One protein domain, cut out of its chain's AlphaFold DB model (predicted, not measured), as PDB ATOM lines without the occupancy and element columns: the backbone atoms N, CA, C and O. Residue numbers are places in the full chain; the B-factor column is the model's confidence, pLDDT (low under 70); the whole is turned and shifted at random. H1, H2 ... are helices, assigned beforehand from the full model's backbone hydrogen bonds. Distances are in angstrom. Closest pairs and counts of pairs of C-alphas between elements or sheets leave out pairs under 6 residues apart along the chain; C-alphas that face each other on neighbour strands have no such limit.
ATOM      1  N   ASN A   2      45.713  11.665 297.673       75.38
ATOM      2  CA  ASN A   2      45.110  12.394 296.535       75.38
ATOM      3  C   ASN A   2      44.599  11.539 295.363       75.38
ATOM      4  O   ASN A   2      43.664  11.955 294.692       75.38
ATOM      5  N   PHE A   3      45.166  10.359 295.101       83.61
ATOM      6  CA  PHE A   3      44.750   9.551 293.944       83.61
ATOM      7  C   PHE A   3      43.307   9.042 294.065       83.61
ATOM      8  O   PHE A   3      42.578   8.979 293.083       83.61
ATOM      9  N   TYR A   4      42.865   8.760 295.295       86.90
ATOM     10  CA  TYR A   4      41.481   8.385 295.569       86.90
ATOM     11  C   TYR A   4      40.510   9.513 295.205       86.90
ATOM     12  O   TYR A   4      39.492   9.267 294.572       86.90
ATOM     13  N   ILE A   5      40.871  10.760 295.525       90.21
ATOM     14  CA  ILE A   5      40.068  11.939 295.183       90.21
ATOM     15  C   ILE A   5      39.926  12.060 293.658       90.21
ATOM     16  O   ILE A   5      38.816  12.255 293.172       90.21
ATOM     17  N   PHE A   6      41.003  11.851 292.892       89.17
ATOM     18  CA  PHE A   6      40.937  11.830 291.423       89.17
ATOM     19  C   PHE A   6      40.007  10.743 290.880       89.17
ATOM     20  O   PHE A   6      39.225  11.020 289.973       89.17
ATOM     21  N   PHE A   7      40.047   9.530 291.436       90.09
ATOM     22  CA  PHE A   7      39.128   8.470 291.021       90.09
ATOM     23  C   PHE A   7      37.674   8.794 291.335       90.09
ATOM     24  O   PHE A   7      36.813   8.519 290.507       90.09
ATOM     25  N   VAL A   8      37.404   9.395 292.496       92.80
ATOM     26  CA  VAL A   8      36.052   9.824 292.866       92.80
ATOM     27  C   VAL A   8      35.558  10.908 291.908       92.80
ATOM     28  O   VAL A   8      34.455  10.782 291.387       92.80
ATOM     29  N   PHE A   9      36.379  11.914 291.591       89.65
ATOM     30  CA  PHE A   9      36.015  12.933 290.601       89.65
ATOM     31  C   PHE A   9      35.797  12.350 289.204       89.65
ATOM     32  O   PHE A   9      34.820  12.704 288.551       89.65
ATOM     33  N   LEU A  10      36.648  11.425 288.754       87.34
ATOM     34  CA  LEU A  10      36.461  10.744 287.473       87.34
ATOM     35  C   LEU A  10      35.149   9.946 287.456       87.34
ATOM     36  O   LEU A  10      34.411  10.007 286.477       87.34
ATOM     37  N   PHE A  11      34.832   9.240 288.544       84.59
ATOM     38  CA  PHE A  11      33.567   8.514 288.672       84.59
ATOM     39  C   PHE A  11      32.354   9.445 288.636       84.59
ATOM     40  O   PHE A  11      31.372   9.121 287.972       84.59
ATOM     41  N   ILE A  12      32.424  10.600 289.307       84.87
ATOM     42  CA  ILE A  12      31.355  11.608 289.290       84.87
ATOM     43  C   ILE A  12      31.156  12.147 287.866       84.87
ATOM     44  O   ILE A  12      30.039  12.114 287.361       84.87
ATOM     45  N   LEU A  13      32.235  12.522 287.166       76.74
ATOM     46  CA  LEU A  13      32.160  13.002 285.779       76.74
ATOM     47  C   LEU A  13      31.564  11.960 284.818       76.74
ATOM     48  O   LEU A  13      30.800  12.309 283.919       76.74
ATOM     49  N   LEU A  14      31.884  10.676 285.003       75.75
ATOM     50  CA  LEU A  14      31.298   9.592 284.209       75.75
ATOM     51  C   LEU A  14      29.816   9.369 284.540       75.75
ATOM     52  O   LEU A  14      29.025   9.101 283.636       75.75
ATOM     53  N   ALA A  15      29.424   9.489 285.810       74.09
ATOM     54  CA  ALA A  15      28.023   9.389 286.211       74.09
ATOM     55  C   ALA A  15      27.185  10.525 285.598       74.09
ATOM     56  O   ALA A  15      26.111  10.273 285.048       74.09
ATOM     57  N   ASP A  16      27.709  11.751 285.611       68.05
ATOM     58  CA  ASP A  16      27.059  12.908 284.991       68.05
ATOM     59  C   ASP A  16      26.961  12.759 283.463       68.05
ATOM     60  O   ASP A  16      25.915  13.060 282.881       68.05
ATOM     61  N   TYR A  17      27.990  12.200 282.813       69.66
ATOM     62  CA  TYR A  17      27.965  11.899 281.375       69.66
ATOM     63  C   TYR A  17      26.822  10.942 280.989       69.66
ATOM     64  O   TYR A  17      26.171  11.132 279.961       69.66
ATOM     65  N   VAL A  18      26.525   9.935 281.818       64.33
ATOM     66  CA  VAL A  18      25.445   8.967 281.543       64.33
ATOM     67  C   VAL A  18      24.052   9.580 281.775       64.33
ATOM     68  O   VAL A  18      23.119   9.310 281.009       64.33
ATOM     69  N   ASN A  19      23.903  10.444 282.785       63.35
ATOM     70  CA  ASN A  19      22.622  11.068 283.144       63.35
ATOM     71  C   ASN A  19      22.130  12.120 282.125       63.35
ATOM     72  O   ASN A  19      20.928  12.371 282.042       63.35
ATOM     73  N   GLY A  20      23.017  12.693 281.306       67.43
ATOM     74  CA  GLY A  20      22.676  13.727 280.316       67.43
ATOM     75  C   GLY A  20      21.882  13.258 279.085       67.43
ATOM     76  O   GLY A  20      21.486  14.084 278.258       67.43
ATOM     77  N   SER A  21      21.634  11.953 278.927       82.19
ATOM     78  CA  SER A  21      21.070  11.402 277.685       82.19
ATOM     79  C   SER A  21      19.605  11.791 277.433       82.19
ATOM     80  O   SER A  21      19.271  12.173 276.312       82.19
ATOM     81  N   CYS A  22      18.727  11.753 278.443       89.17
ATOM     82  CA  CYS A  22      17.302  12.058 278.249       89.17
ATOM     83  C   CYS A  22      17.042  13.527 277.891       89.17
ATOM     84  O   CYS A  22      16.288  13.780 276.954       89.17
ATOM     85  N   GLN A  23      17.677  14.468 278.600       90.38
ATOM     86  CA  GLN A  23      17.537  15.904 278.328       90.38
ATOM     87  C   GLN A  23      18.026  16.229 276.916       90.38
ATOM     88  O   GLN A  23      17.289  16.805 276.126       90.38
ATOM     89  N   SER A  24      19.221  15.750 276.557       90.70
ATOM     90  CA  SER A  24      19.807  15.997 275.234       90.70
ATOM     91  C   SER A  24      18.931  15.448 274.101       90.70
ATOM     92  O   SER A  24      18.783  16.078 273.055       90.70
ATOM     93  N   MET A  25      18.310  14.279 274.300       88.65
ATOM     94  CA  MET A  25      17.358  13.727 273.331       88.65
ATOM     95  C   MET A  25      16.038  14.509 273.304       88.65
ATOM     96  O   MET A  25      15.450  14.683 272.240       88.65
ATOM     97  N   ALA A  26      15.541  14.989 274.441       91.37
ATOM     98  CA  ALA A  26      14.340  15.816 274.454       91.37
ATOM     99  C   ALA A  26      14.568  17.146 273.720       91.37
ATOM    100  O   ALA A  26      13.789  17.479 272.827       91.37
ATOM    101  N   ASP A  27      15.682  17.825 274.002       91.30
ATOM    102  CA  ASP A  27      16.087  19.078 273.351       91.30
ATOM    103  C   ASP A  27      16.314  18.896 271.842       91.30
ATOM    104  O   ASP A  27      16.037  19.791 271.047       91.30
ATOM    105  N   GLY A  28      16.751  17.705 271.420       91.85
ATOM    106  CA  GLY A  28      16.872  17.327 270.010       91.85
ATOM    107  C   GLY A  28      15.543  17.045 269.289       91.85
ATOM    108  O   GLY A  28      15.570  16.618 268.136       91.85
ATOM    109  N   GLY A  29      14.385  17.221 269.939       91.55
ATOM    110  CA  GLY A  29      13.060  17.029 269.332       91.55
ATOM    111  C   GLY A  29      12.582  15.571 269.264       91.55
ATOM    112  O   GLY A  29      11.626  15.250 268.551       91.55
ATOM    113  N   TYR A  30      13.206  14.650 270.004       91.64
ATOM    114  CA  TYR A  30      12.829  13.229 269.963       91.64
ATOM    115  C   TYR A  30      11.494  12.938 270.671       91.64
ATOM    116  O   TYR A  30      10.880  11.900 270.407       91.64
ATOM    117  N   CYS A  31      11.018  13.843 271.535       91.68
ATOM    118  CA  CYS A  31       9.678  13.770 272.126       91.68
ATOM    119  C   CYS A  31       8.562  14.039 271.100       91.68
ATOM    120  O   CYS A  31       7.458  13.512 271.250       91.68
ATOM    121  N   ASP A  32       8.856  14.793 270.038       88.53
ATOM    122  CA  ASP A  32       7.904  15.127 268.973       88.53
ATOM    123  C   ASP A  32       8.034  14.196 267.769       88.53
ATOM    124  O   ASP A  32       7.057  13.933 267.060       88.53
ATOM    125  N   ASN A  33       9.231  13.645 267.549       87.54
ATOM    126  CA  ASN A  33       9.483  12.741 266.441       87.54
ATOM    127  C   ASN A  33       8.625  11.467 266.569       87.54
ATOM    128  O   ASN A  33       8.824  10.685 267.498       87.54
ATOM    129  N   PRO A  34       7.725  11.167 265.619       82.05
ATOM    130  CA  PRO A  34       6.770  10.072 265.760       82.05
ATOM    131  C   PRO A  34       7.431   8.678 265.782       82.05
ATOM    132  O   PRO A  34       6.821   7.734 266.287       82.05
ATOM    133  N   LEU A  35       8.672   8.535 265.292       84.41
ATOM    134  CA  LEU A  35       9.448   7.291 265.379       84.41
ATOM    135  C   LEU A  35      10.024   7.066 266.783       84.41
ATOM    136  O   LEU A  35       9.948   5.957 267.312       84.41
ATOM    137  N   TYR A  36      10.564   8.114 267.410       88.55
ATOM    138  CA  TYR A  36      11.253   8.007 268.703       88.55
ATOM    139  C   TYR A  36      10.362   8.317 269.906       88.55
ATOM    140  O   TYR A  36      10.607   7.791 270.995       88.55
ATOM    141  N   LYS A  37       9.280   9.075 269.708       87.84
ATOM    142  CA  LYS A  37       8.339   9.530 270.739       87.84
ATOM    143  C   LYS A  37       7.880   8.405 271.652       87.84
ATOM    144  O   LYS A  37       7.859   8.571 272.863       87.84
ATOM    145  N   ARG A  38       7.586   7.213 271.119       86.92
ATOM    146  CA  ARG A  38       7.195   6.059 271.950       86.92
ATOM    147  C   ARG A  38       8.290   5.640 272.934       86.92
ATOM    148  O   ARG A  38       7.990   5.353 274.092       86.92
ATOM    149  N   ILE A  39       9.527   5.543 272.457       87.97
ATOM    150  CA  ILE A  39      10.680   5.103 273.251       87.97
ATOM    151  C   ILE A  39      11.014   6.180 274.284       87.97
ATOM    152  O   ILE A  39      11.163   5.872 275.466       87.97
ATOM    153  N   MET A  40      11.024   7.440 273.853       89.81
ATOM    154  CA  MET A  40      11.271   8.594 274.707       89.81
ATOM    155  C   MET A  40      10.204   8.759 275.790       89.81
ATOM    156  O   MET A  40      10.542   8.889 276.959       89.81
ATOM    157  N   CYS A  41       8.920   8.626 275.464       90.30
ATOM    158  CA  CYS A  41       7.850   8.661 276.462       90.30
ATOM    159  C   CYS A  41       7.936   7.530 277.491       90.30
ATOM    160  O   CYS A  41       7.504   7.700 278.629       90.30
ATOM    161  N   LYS A  42       8.474   6.365 277.107       88.52
ATOM    162  CA  LYS A  42       8.643   5.227 278.019       88.52
ATOM    163  C   LYS A  42       9.846   5.406 278.950       88.52
ATOM    164  O   LYS A  42       9.735   5.093 280.130       88.52
ATOM    165  N   ASN A  43      10.980   5.860 278.416       91.37
ATOM    166  CA  ASN A  43      12.261   5.865 279.132       91.37
ATOM    167  C   ASN A  43      12.629   7.240 279.712       91.37
ATOM    168  O   ASN A  43      13.291   7.311 280.741       91.37
ATOM    169  N   CYS A  44      12.156   8.317 279.090       91.62
ATOM    170  CA  CYS A  44      12.356   9.709 279.489       91.62
ATOM    171  C   CYS A  44      11.000  10.397 279.767       91.62
ATOM    172  O   CYS A  44      10.695  11.437 279.176       91.62
ATOM    173  N   PRO A  45      10.147   9.838 280.655       88.81
ATOM    174  CA  PRO A  45       8.793  10.344 280.868       88.81
ATOM    175  C   PRO A  45       8.772  11.768 281.423       88.81
ATOM    176  O   PRO A  45       7.814  12.486 281.171       88.81
ATOM    177  N   LYS A  46       9.808  12.183 282.166       90.01
ATOM    178  CA  LYS A  46       9.916  13.544 282.710       90.01
ATOM    179  C   LYS A  46      10.060  14.570 281.589       90.01
ATOM    180  O   LYS A  46       9.249  15.491 281.513       90.01
ATOM    181  N   GLU A  47      10.997  14.327 280.676       91.03
ATOM    182  CA  GLU A  47      11.321  15.264 279.597       91.03
ATOM    183  C   GLU A  47      10.229  15.340 278.526       91.03
ATOM    184  O   GLU A  47       9.902  16.419 278.045       91.03
ATOM    185  N   CYS A  48       9.583  14.216 278.196       91.18
ATOM    186  CA  CYS A  48       8.518  14.202 277.186       91.18
ATOM    187  C   CYS A  48       7.097  14.362 277.756       91.18
ATOM    188  O   CYS A  48       6.126  14.306 276.999       91.18
ATOM    189  N   SER A  49       6.950  14.546 279.075       83.48
ATOM    190  CA  SER A  49       5.674  14.439 279.810       83.48
ATOM    191  C   SER A  49       4.500  15.207 279.196       83.48
ATOM    192  O   SER A  49       3.373  14.711 279.227       83.48
ATOM    193  N   LYS A  50       4.733  16.391 278.618       80.07
ATOM    194  CA  LYS A  50       3.664  17.237 278.060       80.07
ATOM    195  C   LYS A  50       3.044  16.703 276.769       80.07
ATOM    196  O   LYS A  50       1.879  16.980 276.515       80.07
ATOM    197  N   GLU A  51       3.787  15.934 275.980       73.10
ATOM    198  CA  GLU A  51       3.410  15.604 274.600       73.10
ATOM    199  C   GLU A  51       3.219  14.089 274.398       73.10
ATOM    200  O   GLU A  51       2.978  13.618 273.289       73.10
ATOM    201  N   CYS A  52       3.279  13.286 275.466       83.01
ATOM    202  CA  CYS A  52       3.229  11.823 275.408       83.01
ATOM    203  C   CYS A  52       1.836  11.224 275.143       83.01
ATOM    204  O   CYS A  52       1.339  10.386 275.894       83.01
ATOM    205  N   VAL A  53       1.228  11.574 274.009       82.06
ATOM    206  CA  VAL A  53       0.057  10.874 273.469       82.06
ATOM    207  C   VAL A  53       0.536   9.714 272.598       82.06
ATOM    208  O   VAL A  53       0.711   9.848 271.390       82.06
ATOM    209  N   VAL A  54       0.788   8.555 273.204       81.52
ATOM    210  CA  VAL A  54       1.138   7.333 272.463       81.52
ATOM    211  C   VAL A  54      -0.105   6.466 272.242       81.52
ATOM    212  O   VAL A  54      -0.823   6.191 273.207       81.52
TER     213      VAL A  54
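This is residues 2 to 54 of the 126 residues of the protein "ShKT domain-containing protein" of Strongyloides stercoralis (UniProt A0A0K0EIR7). One long helix, H1, sticks out as an arm from a small head holding three short helices, H2, H3 and H4. The arm makes the length; the spans are 50 by 15 by 14 A. The printed part has 53 residues with four named helices, H1 to H4 in order, and no named strand: all helix. It is only just extended, close to loose, with a radius of gyration of the C-alphas of 15.4 A.

H1, residues 2 to 19, measures 26.2 A from C-alpha 2 at (45.110, 12.394, 296.535). H2 is residues 21 to 27, H3 residues 37 to 43, and H4 residues 45 to 48, ending at C-alpha 48 (8.518, 14.202, 277.186).

H1 and H2 meet only through their tight link; H1 is apart from H3 and H4. H4 touches H2, closest at the C-alphas of Ala 26 and Glu 47, 6.0 A. H4 only just touches H3, with 3 pairs of C-alphas within 8 A, the closest Cys 41 and Cys 48, 5.6 A. In H1, H2 and H3 every O i to N i+4 pair is within hydrogen-bond range; H4 is too short for one.

Residues 2 to 20 stand free. The printed part has no cut. Residues 16 to 20 have pLDDT under 70.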